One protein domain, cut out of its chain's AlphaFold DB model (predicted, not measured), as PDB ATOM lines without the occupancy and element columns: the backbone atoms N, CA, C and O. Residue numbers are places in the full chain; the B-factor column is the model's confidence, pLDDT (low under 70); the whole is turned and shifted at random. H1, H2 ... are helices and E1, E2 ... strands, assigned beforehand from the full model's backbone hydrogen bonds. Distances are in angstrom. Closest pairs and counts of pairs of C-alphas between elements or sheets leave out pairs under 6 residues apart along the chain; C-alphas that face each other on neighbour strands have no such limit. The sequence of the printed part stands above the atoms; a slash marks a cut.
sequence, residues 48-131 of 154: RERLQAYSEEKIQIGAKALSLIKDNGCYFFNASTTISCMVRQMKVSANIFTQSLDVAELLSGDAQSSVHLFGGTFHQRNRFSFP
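What this domain is: This is residues 48 to 131 of the 154 residues of the protein "Putative transcriptional regulator" of Sporolactobacillus inulinus (UniProt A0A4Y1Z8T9). A small wall of three parallel strands, E1, E2 and E3, has H4 over one face, and from there the helices step away from the sheet: H3 side by side with H4, then H2 slanting over H3, with the short H1 at the far corner near H3. Past the ends of the strands, near the start of H4, a small hairpin of E4 and E5 lengthens the body. The printed part has 84 residues with four named helices and five named strands, in the order H1 H2 E1 H3 E2 H4 E3 E4 E5, and its class is mixed, helices and strands. The larger sheet runs E1 E2 E3, parallel throughout, while E4 and E5 are antiparallel. The whole is compact, with a radius of gyration of the C-alphas of 12.4 A and spans of 31 by 28 by 19 A.

How they stand to each other: Start with H1, residues 49 to 52, and H2, residues 55 to 66, which meet only through their link. Next take H3, residues 81 to 87: H2 and H3 touch, closest at the C-alphas of Gly 62 and Met 86, 4.0 A apart, and run the same way at a steep tilt of 47 degrees. H1 and H3 are close but not clearly touching, their closest C-alphas being those of Leu 51 and Thr 81, 5.5 A apart. Look on either side of H3 in the sequence for E1, residues 73 to 77, and E2, residues 94 to 98; they are parallel, with N 77 and O 97 2.8 A apart, within hydrogen-bond range. E1, H3 and E2 form a strand-helix-strand unit, two parallel neighbour strands with a helix between them, and its crossover is right-handed. H4, residues 101 to 107, and E3, residues 114 to 117, continue with a second such unit, E2, H4 and E3, also right-handed. E2 and E3 are parallel, with N 96 and O 114 2.8 A apart, within hydrogen-bond range. H4 is on the sheet at a height of 8.5 A, only just over E2 and E3 with 3 of its 7 C-alphas falling on each, and runs along the strands, at 5 degrees to E2 on the local plane. H3 is not on the sheet, but H3 and H4 touch, closest at the C-alphas of Ser 84 and Val 103, 5.9 A apart, and run the same way at a shallow tilt of 22 degrees. Last come E4, residues 121 to 123, and E5, residues 128 to 130, an antiparallel hairpin with N 121 and O 130 2.8 A apart, within hydrogen-bond range. Both are apart from E1, E2 and E3, but the closest C-alphas of H4 and E5, those of Leu 101 and Phe 128, are 6.0 A apart. In H2, H3 and H4 every O i to N i+4 pair is within hydrogen-bond range; H1 is too short for such a pair.

Where its parts are: Find C-alpha 49 at (143.660, -9.023, 108.308), where H1 begins. H2 then covers 16.0 A from C-alpha 55 to C-alpha 66. E1 begins at C-alpha 73, at (169.452, -19.733, 95.700), and is 12.4 A long; E2 is 12.3 A long and E3 9.9 A. H3 spans 9.8 A and H4 10.0 A. E4 and E5 are 6.6 A each, and E5 ends at C-alpha 130, at (159.064, 1.461, 99.270).

The domain as a whole: The two C-alphas farthest apart are those of Glu 56 and Pro 131, at 32.8 A. The printed part has no cut and no long link. Its mean pLDDT is 93.1, and no printed residue is under 70 in this model.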
ATOM      1  N   ARG A  48     147.673  -7.587 108.263       93.50
ATOM      2  CA  ARG A  48     147.276  -8.367 109.442       93.50
ATOM      3  C   ARG A  48     145.922  -9.059 109.277       93.50
ATOM      4  O   ARG A  48     145.788 -10.209 109.670       93.50
ATOM      5  N   GLU A  49     144.956  -8.412 108.635       92.25
ATOM      6  CA  GLU A  49     143.660  -9.023 108.308       92.25
ATOM      7  C   GLU A  49     143.846 -10.165 107.290       92.25
ATOM      8  O   GLU A  49     143.293 -11.255 107.434       92.25
ATOM      9  N   ARG A  50     144.732  -9.969 106.302       92.62
ATOM     10  CA  ARG A  50     145.109 -11.011 105.336       92.62
ATOM     11  C   ARG A  50     145.928 -12.150 105.935       92.62
ATOM     12  O   ARG A  50     146.139 -13.124 105.216       92.62
ATOM     13  N   LEU A  51     146.451 -12.057 107.159       90.69
ATOM     14  CA  LEU A  51     147.164 -13.186 107.776       90.69
ATOM     15  C   LEU A  51     146.187 -14.284 108.203       90.69
ATOM     16  O   LEU A  51     146.526 -15.456 108.100       90.69
ATOM     17  N   GLN A  52     144.990 -13.902 108.650       87.94
ATOM     18  CA  GLN A  52     143.996 -14.834 109.188       87.94
ATOM     19  C   GLN A  52     143.095 -15.430 108.099       87.94
ATOM     20  O   GLN A  52     142.716 -16.593 108.182       87.94
ATOM     21  N   ALA A  53     142.766 -14.655 107.064       84.94
ATOM     22  CA  ALA A  53     141.915 -15.132 105.976       84.94
ATOM     23  C   ALA A  53     142.597 -16.251 105.167       84.94
ATOM     24  O   ALA A  53     143.763 -16.095 104.810       84.94
ATOM     25  N   TYR A  54     141.873 -17.311 104.793       83.56
ATOM     26  CA  TYR A  54     142.358 -18.374 103.888       83.56
ATOM     27  C   TYR A  54     143.709 -18.985 104.316       83.56
ATOM     28  O   TYR A  54     144.647 -19.082 103.521       83.56
ATOM     29  N   SER A  55     143.877 -19.252 105.615       86.94
ATOM     30  CA  SER A  55     145.158 -19.677 106.188       86.94
ATOM     31  C   SER A  55     145.605 -21.044 105.671       86.94
ATOM     32  O   SER A  55     146.774 -21.195 105.317       86.94
ATOM     33  N   GLU A  56     144.691 -22.010 105.574       94.81
ATOM     34  CA  GLU A  56     145.006 -23.370 105.129       94.81
ATOM     35  C   GLU A  56     145.439 -23.383 103.662       94.81
ATOM     36  O   GLU A  56     146.499 -23.901 103.319       94.81
ATOM     37  N   GLU A  57     144.697 -22.704 102.787       96.00
ATOM     38  CA  GLU A  57     145.035 -22.601 101.370       96.00
ATOM     39  C   GLU A  57     146.408 -21.948 101.174       96.00
ATOM     40  O   GLU A  57     147.198 -22.373 100.330       96.00
ATOM     41  N   LYS A  58     146.742 -20.940 101.990       96.12
ATOM     42  CA  LYS A  58     148.065 -20.299 101.965       96.12
ATOM     43  C   LYS A  58     149.177 -21.215 102.445       96.12
ATOM     44  O   LYS A  58     150.277 -21.131 101.900       96.12
ATOM     45  N   ILE A  59     148.915 -22.067 103.434       96.12
ATOM     46  CA  ILE A  59     149.870 -23.081 103.892       96.12
ATOM     47  C   ILE A  59     150.145 -24.071 102.760       96.12
ATOM     48  O   ILE A  59     151.312 -24.300 102.444       96.12
ATOM     49  N   GLN A  60     149.104 -24.570 102.086       97.19
ATOM     50  CA  GLN A  60     149.246 -25.508 100.967       97.19
ATOM     51  C   GLN A  60     149.998 -24.889  99.780       97.19
ATOM     52  O   GLN A  60     150.953 -25.474  99.259       97.19
ATOM     53  N   ILE A  61     149.631 -23.665  99.379       97.12
ATOM     54  CA  ILE A  61     150.344 -22.926  98.323       97.12
ATOM     55  C   ILE A  61     151.796 -22.672  98.739       97.12
ATOM     56  O   ILE A  61     152.709 -22.850  97.932       97.12
ATOM     57  N   GLY A  62     152.021 -22.286  99.996       96.19
ATOM     58  CA  GLY A  62     153.349 -22.041 100.542       96.19
ATOM     59  C   GLY A  62     154.229 -23.288 100.511       96.19
ATOM     60  O   GLY A  62     155.356 -23.215 100.035       96.19
ATOM     61  N   ALA A  63     153.712 -24.444 100.923       95.88
ATOM     62  CA  ALA A  63     154.437 -25.711 100.864       95.88
ATOM     63  C   ALA A  63     154.818 -26.084  99.422       95.88
ATOM     64  O   ALA A  63     155.951 -26.489  99.149       95.88
ATOM     65  N   LYS A  64     153.901 -25.883  98.465       97.44
ATOM     66  CA  LYS A  64     154.195 -26.135  97.051       97.44
ATOM     67  C   LYS A  64     155.257 -25.179  96.508       97.44
ATOM     68  O   LYS A  64     156.163 -25.630  95.813       97.44
ATOM     69  N   ALA A  65     155.178 -23.893  96.840       95.50
ATOM     70  CA  ALA A  65     156.185 -22.910  96.449       95.50
ATOM     71  C   ALA A  65     157.558 -23.221  97.071       95.50
ATOM     72  O   ALA A  65     158.564 -23.157  96.369       95.50
ATOM     73  N   LEU A  66     157.596 -23.653  98.338       95.19
ATOM     74  CA  LEU A  66     158.828 -24.047  99.026       95.19
ATOM     75  C   LEU A  66     159.546 -25.193  98.307       95.19
ATOM     76  O   LEU A  66     160.768 -25.173  98.215       95.19
ATOM     77  N   SER A  67     158.805 -26.147  97.729       95.06
ATOM     78  CA  SER A  67     159.394 -27.255  96.955       95.06
ATOM     79  C   SER A  67     160.177 -26.814  95.709       95.06
ATOM     80  O   SER A  67     160.925 -27.605  95.140       95.06
ATOM     81  N   LEU A  68     160.015 -25.557  95.279       94.31
ATOM     82  CA  LEU A  68     160.731 -24.966  94.148       94.31
ATOM     83  C   LEU A  68     161.976 -24.178  94.581       94.31
ATOM     84  O   LEU A  68     162.788 -23.809  93.729       94.31
ATOM     85  N   ILE A  69     162.132 -23.913  95.880       92.75
ATOM     86  CA  ILE A  69     163.269 -23.181  96.432       92.75
ATOM     87  C   ILE A  69     164.445 -24.144  96.582       92.75
ATOM     88  O   ILE A  69     164.385 -25.143  97.293       92.75
ATOM     89  N   LYS A  70     165.534 -23.820  95.894       92.62
ATOM     90  CA  LYS A  70     166.815 -24.519  95.977       92.62
ATOM     91  C   LYS A  70     167.733 -23.868  97.002       92.62
ATOM     92  O   LYS A  70     167.731 -22.641  97.136       92.62
ATOM     93  N   ASP A  71     168.542 -24.712  97.631       92.94
ATOM     94  CA  ASP A  71     169.612 -24.313  98.537       92.94
ATOM     95  C   ASP A  71     170.619 -23.387  97.837       92.94
ATOM     96  O   ASP A  71     170.894 -23.535  96.643       92.94
ATOM     97  N   ASN A  72     171.127 -22.405  98.577       92.25
ATOM     98  CA  ASN A  72     172.001 -21.320  98.123       92.25
ATOM     99  C   ASN A  72     171.428 -20.458  96.978       92.25
ATOM    100  O   ASN A  72     172.156 -19.703  96.327       92.25
ATOM    101  N   GLY A  73     170.120 -20.542  96.718       92.12
ATOM    102  CA  GLY A  73     169.452 -19.733  95.700       92.12
ATOM    103  C   GLY A  73     169.311 -18.260  96.095       92.12
ATOM    104  O   GLY A  73     169.473 -17.887  97.255       92.12
ATOM    105  N   CYS A  74     168.986 -17.414  95.116       95.69
ATOM    106  CA  CYS A  74     168.731 -15.986  95.311       95.69
ATOM    107  C   CYS A  74     167.269 -15.673  94.973       95.69
ATOM    108  O   CYS A  74     166.834 -15.928  93.847       95.69
ATOM    109  N   TYR A  75     166.509 -15.140  95.934       95.44
ATOM    110  CA  TYR A  75     165.065 -14.932  95.790       95.44
ATOM    111  C   TYR A  75     164.626 -13.560  96.286       95.44
ATOM    112  O   TYR A  75     165.117 -13.055  97.294       95.44
ATOM    113  N   PHE A  76     163.636 -12.984  95.603       95.75
ATOM    114  CA  PHE A  76     162.939 -11.792  96.064       95.75
ATOM    115  C   PHE A  76     161.575 -12.161  96.650       95.75
ATOM    116  O   PHE A  76     160.714 -12.706  95.956       95.75
ATOM    117  N   PHE A  77     161.356 -11.824  97.918       95.25
ATOM    118  CA  PHE A  77     160.110 -12.064  98.637       95.25
ATOM    119  C   PHE A  77     159.390 -10.748  98.927       95.25
ATOM    120  O   PHE A  77     159.893  -9.873  99.630       95.25
ATOM    121  N   ASN A  78     158.175 -10.606  98.401       92.00
ATOM    122  CA  ASN A  78     157.337  -9.432  98.633       92.00
ATOM    123  C   ASN A  78     156.513  -9.560  99.938       92.00
ATOM    124  O   ASN A  78     156.437 -10.640 100.522       92.00
ATOM    125  N   ALA A  79     155.835  -8.488 100.368       94.25
ATOM    126  CA  ALA A  79     154.884  -8.510 101.485       94.25
ATOM    127  C   ALA A  79     153.609  -9.285 101.129       94.25
ATOM    128  O   ALA A  79     152.579  -8.738 100.719       94.25
ATOM    129  N   SER A  80     153.695 -10.599 101.297       94.94
ATOM    130  CA  SER A  80     152.639 -11.552 100.996       94.94
ATOM    131  C   SER A  80     152.431 -12.485 102.177       94.94
ATOM    132  O   SER A  80     153.363 -13.141 102.637       94.94
ATOM    133  N   THR A  81     151.183 -12.597 102.626       96.06
ATOM    134  CA  THR A  81     150.834 -13.495 103.729       96.06
ATOM    135  C   THR A  81     150.982 -14.966 103.340       96.06
ATOM    136  O   THR A  81     151.294 -15.785 104.195       96.06
ATOM    137  N   THR A  82     150.887 -15.298 102.048       96.31
ATOM    138  CA  THR A  82     151.232 -16.631 101.526       96.31
ATOM    139  C   THR A  82     152.733 -16.908 101.616       96.31
ATOM    140  O   THR A  82     153.136 -17.992 102.029       96.31
ATOM    141  N   ILE A  83     153.574 -15.918 101.283       96.62
ATOM    142  CA  ILE A  83     155.034 -16.048 101.422       96.62
ATOM    143  C   ILE A  83     155.406 -16.204 102.897       96.62
ATOM    144  O   ILE A  83     156.249 -17.030 103.217       96.62
ATOM    145  N   SER A  84     154.743 -15.503 103.818       95.81
ATOM    146  CA  SER A  84     154.958 -15.730 105.252       95.81
ATOM    147  C   SER A  84     154.629 -17.154 105.696       95.81
ATOM    148  O   SER A  84     155.359 -17.703 106.514       95.81
ATOM    149  N   CYS A  85     153.573 -17.777 105.162       95.31
ATOM    150  CA  CYS A  85     153.274 -19.189 105.434       95.31
ATOM    151  C   CYS A  85     154.366 -20.129 104.901       95.31
ATOM    152  O   CYS A  85     154.717 -21.097 105.573       95.31
ATOM    153  N   MET A  86     154.917 -19.834 103.720       95.50
ATOM    154  CA  MET A  86     156.035 -20.576 103.128       95.50
ATOM    155  C   MET A  86     157.309 -20.449 103.972       95.50
ATOM    156  O   MET A  86     157.913 -21.447 104.351       95.50
ATOM    157  N   VAL A  87     157.691 -19.214 104.300       94.81
ATOM    158  CA  VAL A  87     158.925 -18.872 105.018       94.81
ATOM    159  C   VAL A  87     158.968 -19.487 106.417       94.81
ATOM    160  O   VAL A  87     160.015 -19.955 106.840       94.81
ATOM    161  N   ARG A  88     157.826 -19.595 107.110       92.88
ATOM    162  CA  ARG A  88     157.735 -20.287 108.415       92.88
ATOM    163  C   ARG A  88     158.145 -21.763 108.372       92.88
ATOM    164  O   ARG A  88     158.455 -22.329 109.412       92.88
ATOM    165  N   GLN A  89     158.083 -22.392 107.201       92.38
ATOM    166  CA  GLN A  89     158.404 -23.807 106.997       92.38
ATOM    167  C   GLN A  89     159.759 -23.998 106.302       92.38
ATOM    168  O   GLN A  89     160.181 -25.131 106.069       92.38
ATOM    169  N   MET A  90     160.426 -22.901 105.942       91.44
ATOM    170  CA  MET A  90     161.672 -22.911 105.192       91.44
ATOM    171  C   MET A  90     162.819 -23.438 106.063       91.44
ATOM    172  O   MET A  90     162.971 -23.045 107.214       91.44
ATOM    173  N   LYS A  91     163.609 -24.360 105.501       89.44
ATOM    174  CA  LYS A  91     164.798 -24.964 106.137       89.44
ATOM    175  C   LYS A  91     166.033 -24.953 105.231       89.44
ATOM    176  O   LYS A  91     167.011 -25.630 105.522       89.44
ATOM    177  N   VAL A  92     165.944 -24.275 104.094       87.19
ATOM    178  CA  VAL A  92     167.024 -24.196 103.103       87.19
ATOM    179  C   VAL A  92     167.792 -22.902 103.315       87.19
ATOM    180  O   VAL A  92     167.181 -21.898 103.681       87.19
ATOM    181  N   SER A  93     169.098 -22.914 103.064       92.69
ATOM    182  CA  SER A  93     169.898 -21.693 103.056       92.69
ATOM    183  C   SER A  93     169.621 -20.940 101.760       92.69
ATOM    184  O   SER A  93     169.632 -21.522 100.674       92.69
ATOM    185  N   ALA A  94     169.328 -19.645 101.835       93.06
ATOM    186  CA  ALA A  94     169.149 -18.823 100.644       93.06
ATOM    187  C   ALA A  94     169.564 -17.369 100.877       93.06
ATOM    188  O   ALA A  94     169.580 -16.879 102.003       93.06
ATOM    189  N   ASN A  95     169.841 -16.666  99.778       95.19
ATOM    190  CA  ASN A  95     170.000 -15.219  99.763       95.19
ATOM    191  C   ASN A  95     168.647 -14.572  99.453       95.19
ATOM    192  O   ASN A  95     168.129 -14.683  98.338       95.19
ATOM    193  N   ILE A  96     168.049 -13.927 100.450       96.25
ATOM    194  CA  ILE A  96     166.667 -13.455 100.406       96.25
ATOM    195  C   ILE A  96     166.647 -11.934 100.414       96.25
ATOM    196  O   ILE A  96     167.128 -11.289 101.338       96.25
ATOM    197  N   PHE A  97     166.011 -11.360  99.402       96.19
ATOM    198  CA  PHE A  97     165.792  -9.927  99.266       96.19
ATOM    199  C   PHE A  97     164.325  -9.627  99.528       96.19
ATOM    200  O   PHE A  97     163.445 -10.193  98.879       96.19
ATOM    201  N   THR A  98     164.023  -8.742 100.470       96.19
ATOM    202  CA  THR A  98     162.634  -8.440 100.806       96.19
ATOM    203  C   THR A  98     162.426  -6.979 101.146       96.19
ATOM    204  O   THR A  98     163.272  -6.327 101.745       96.19
ATOM    205  N   GLN A  99     161.266  -6.454 100.762       95.62
ATOM    206  CA  GLN A  99     160.770  -5.167 101.252       95.62
ATOM    207  C   GLN A  99     159.770  -5.331 102.404       95.62
ATOM    208  O   GLN A  99     159.208  -4.350 102.880       95.62
ATOM    209  N   SER A 100     159.481  -6.567 102.818       96.50
ATOM    210  CA  SER A 100     158.482  -6.870 103.838       96.50
ATOM    211  C   SER A 100     159.124  -6.956 105.210       96.50
ATOM    212  O   SER A 100     160.011  -7.778 105.436       96.50
ATOM    213  N   LEU A 101     158.610  -6.152 106.142       95.62
ATOM    214  CA  LEU A 101     159.039  -6.218 107.535       95.62
ATOM    215  C   LEU A 101     158.710  -7.588 108.140       95.62
ATOM    216  O   LEU A 101     159.547  -8.160 108.820       95.62
ATOM    217  N   ASP A 102     157.530  -8.141 107.848       96.25
ATOM    218  CA  ASP A 102     157.103  -9.434 108.391       96.25
ATOM    219  C   ASP A 102     157.921 -10.607 107.847       96.25
ATOM    220  O   ASP A 102     158.221 -11.535 108.588       96.25
ATOM    221  N   VAL A 103     158.290 -10.597 106.562       96.00
ATOM    222  CA  VAL A 103     159.162 -11.649 106.013       96.00
ATOM    223  C   VAL A 103     160.557 -11.560 106.629       96.00
ATOM    224  O   VAL A 103     161.096 -12.586 107.032       96.00
ATOM    225  N   ALA A 104     161.115 -10.351 106.750       95.69
ATOM    226  CA  ALA A 104     162.408 -10.149 107.400       95.69
ATOM    227  C   ALA A 104     162.384 -10.572 108.878       95.69
ATOM    228  O   ALA A 104     163.300 -11.244 109.335       95.69
ATOM    229  N   GLU A 105     161.319 -10.236 109.607       95.25
ATOM    230  CA  GLU A 105     161.124 -10.643 111.001       95.25
ATOM    231  C   GLU A 105     161.041 -12.168 111.132       95.25
ATOM    232  O   GLU A 105     161.713 -12.744 111.985       95.25
ATOM    233  N   LEU A 106     160.293 -12.847 110.256       95.19
ATOM    234  CA  LEU A 106     160.181 -14.309 110.278       95.19
ATOM    235  C   LEU A 106     161.499 -15.031 109.996       95.19
ATOM    236  O   LEU A 106     161.719 -16.109 110.540       95.19
ATOM    237  N   LEU A 107     162.362 -14.444 109.168       94.12
ATOM    238  CA  LEU A 107     163.676 -14.997 108.843       94.12
ATOM    239  C   LEU A 107     164.776 -14.522 109.800       94.12
ATOM    240  O   LEU A 107     165.896 -15.004 109.710       94.12
ATOM    241  N   SER A 108     164.487 -13.599 110.720       91.12
ATOM    242  CA  SER A 108     165.509 -13.000 111.594       91.12
ATOM    243  C   SER A 108     166.195 -14.005 112.526       91.12
ATOM    244  O   SER A 108     167.324 -13.774 112.949       91.12
ATOM    245  N   GLY A 109     165.524 -15.119 112.836       85.50
ATOM    246  CA  GLY A 109     166.081 -16.226 113.615       85.50
ATOM    247  C   GLY A 109     166.745 -17.321 112.775       85.50
ATOM    248  O   GLY A 109     167.284 -18.264 113.350       85.50
ATOM    249  N   ASP A 110     166.691 -17.238 111.443       86.38
ATOM    250  CA  ASP A 110     167.333 -18.213 110.567       86.38
ATOM    251  C   ASP A 110     168.818 -17.872 110.396       86.38
ATOM    252  O   ASP A 110     169.183 -16.911 109.725       86.38
ATOM    253  N   ALA A 111     169.687 -18.680 111.007       79.81
ATOM    254  CA  ALA A 111     171.136 -18.507 110.915       79.81
ATOM    255  C   ALA A 111     171.727 -18.979 109.573       79.81
ATOM    256  O   ALA A 111     172.903 -18.729 109.314       79.81
ATOM    257  N   GLN A 112     170.956 -19.697 108.750       86.12
ATOM    258  CA  GLN A 112     171.441 -20.282 107.498       86.12
ATOM    259  C   GLN A 112     171.210 -19.367 106.294       86.12
ATOM    260  O   GLN A 112     171.989 -19.411 105.343       86.12
ATOM    261  N   SER A 113     170.157 -18.551 106.306       91.44
ATOM    262  CA  SER A 113     169.829 -17.644 105.201       91.44
ATOM    263  C   SER A 113     170.429 -16.255 105.399       91.44
ATOM    264  O   SER A 113     170.448 -15.716 106.503       91.44
ATOM    265  N   SER A 114     170.858 -15.624 104.307       93.69
ATOM    266  CA  SER A 114     171.175 -14.196 104.315       93.69
ATOM    267  C   SER A 114     169.912 -13.405 103.969       93.69
ATOM    268  O   SER A 114     169.212 -13.700 102.998       93.69
ATOM    269  N   VAL A 115     169.579 -12.407 104.790       94.69
ATOM    270  CA  VAL A 115     168.344 -11.628 104.637       94.69
ATOM    271  C   VAL A 115     168.687 -10.163 104.413       94.69
ATOM    272  O   VAL A 115     169.236  -9.488 105.281       94.69
ATOM    273  N   HIS A 116     168.322  -9.655 103.242       94.88
ATOM    274  CA  HIS A 116     168.493  -8.270 102.833       94.88
ATOM    275  C   HIS A 116     167.136  -7.560 102.857       94.88
ATOM    276  O   HIS A 116     166.285  -7.783 101.992       94.88
ATOM    277  N   LEU A 117     166.933  -6.695 103.852       94.50
ATOM    278  CA  LEU A 117     165.727  -5.878 103.981       94.50
ATOM    279  C   LEU A 117     165.926  -4.511 103.317       94.50
ATOM    280  O   LEU A 117     166.814  -3.746 103.695       94.50
ATOM    281  N   PHE A 118     165.069  -4.179 102.354       89.81
ATOM    282  CA  PHE A 118     165.067  -2.861 101.725       89.81
ATOM    283  C   PHE A 118     164.439  -1.800 102.642       89.81
ATOM    284  O   PHE A 118     163.348  -1.983 103.189       89.81
ATOM    285  N   GLY A 119     165.136  -0.671 102.784       85.25
ATOM    286  CA  GLY A 119     164.656   0.513 103.500       85.25
ATOM    287  C   GLY A 119     163.764   1.424 102.646       85.25
ATOM    288  O   GLY A 119     163.372   1.082 101.532       85.25
ATOM    289  N   GLY A 120     163.451   2.607 103.179       90.25
ATOM    290  CA  GLY A 120     162.618   3.621 102.526       90.25
ATOM    291  C   GLY A 120     161.431   4.048 103.389       90.25
ATOM    292  O   GLY A 120     161.481   3.973 104.616       90.25
ATOM    293  N   THR A 121     160.357   4.514 102.756       93.81
ATOM    294  CA  THR A 121     159.108   4.850 103.447       93.81
ATOM    295  C   THR A 121     158.311   3.580 103.731       93.81
ATOM    296  O   THR A 121     158.050   2.784 102.833       93.81
ATOM    297  N   PHE A 122     157.900   3.387 104.984       94.00
ATOM    298  CA  PHE A 122     157.186   2.184 105.408       94.00
ATOM    299  C   PHE A 122     155.664   2.338 105.293       94.00
ATOM    300  O   PHE A 122     155.049   3.198 105.927       94.00
ATOM    301  N   HIS A 123     155.027   1.453 104.530       93.50
ATOM    302  CA  HIS A 123     153.579   1.400 104.384       93.50
ATOM    303  C   HIS A 123     152.933   0.624 105.544       93.50
ATOM    304  O   HIS A 123     152.618  -0.559 105.418       93.50
ATOM    305  N   GLN A 124     152.628   1.300 106.654       93.56
ATOM    306  CA  GLN A 124     152.156   0.681 107.909       93.56
ATOM    307  C   GLN A 124     151.025  -0.356 107.747       93.56
ATOM    308  O   GLN A 124     151.115  -1.455 108.293       93.56
ATOM    309  N   ARG A 125     149.984  -0.049 106.957       93.31
ATOM    310  CA  ARG A 125     148.821  -0.945 106.763       93.31
ATOM    311  C   ARG A 125     149.158  -2.250 106.024       93.31
ATOM    312  O   ARG A 125     148.572  -3.290 106.319       93.31
ATOM    313  N   ASN A 126     150.097  -2.203 105.077       93.06
ATOM    314  CA  ASN A 126     150.436  -3.323 104.189       93.06
ATOM    315  C   ASN A 126     151.824  -3.922 104.461       93.06
ATOM    316  O   ASN A 126     152.169  -4.936 103.864       93.06
ATOM    317  N   ARG A 127     152.571  -3.316 105.389       94.94
ATOM    318  CA  ARG A 127     153.827  -3.782 105.983       94.94
ATOM    319  C   ARG A 127     154.960  -4.071 104.995       94.94
ATOM    320  O   ARG A 127     155.717  -5.030 105.141       94.94
ATOM    321  N   PHE A 128     155.117  -3.178 104.022       94.75
ATOM    322  CA  PHE A 128     156.297  -3.131 103.163       94.75
ATOM    323  C   PHE A 128     156.908  -1.736 103.112       94.75
ATOM    324  O   PHE A 128     156.201  -0.738 103.259       94.75
ATOM    325  N   SER A 129     158.212  -1.681 102.882       93.81
ATOM    326  CA  SER A 129     158.944  -0.458 102.569       93.81
ATOM    327  C   SER A 129     158.934  -0.209 101.065       93.81
ATOM    328  O   SER A 129     158.986  -1.145 100.277       93.81
ATOM    329  N   PHE A 130     158.878   1.049 100.657       88.94
ATOM    330  CA  PHE A 130     159.064   1.461  99.270       88.94
ATOM    331  C   PHE A 130     160.062   2.620  99.222       88.94
ATOM    332  O   PHE A 130     160.216   3.319 100.227       88.94
ATOM    333  N   PRO A 131     160.755   2.844  98.090       85.69
ATOM    334  CA  PRO A 131     161.711   3.939  97.978       85.69
ATOM    335  C   PRO A 131     161.077   5.264  98.406       85.69
ATOM    336  O   PRO A 131     159.974   5.598  97.970       85.69
TER     337      PRO A 131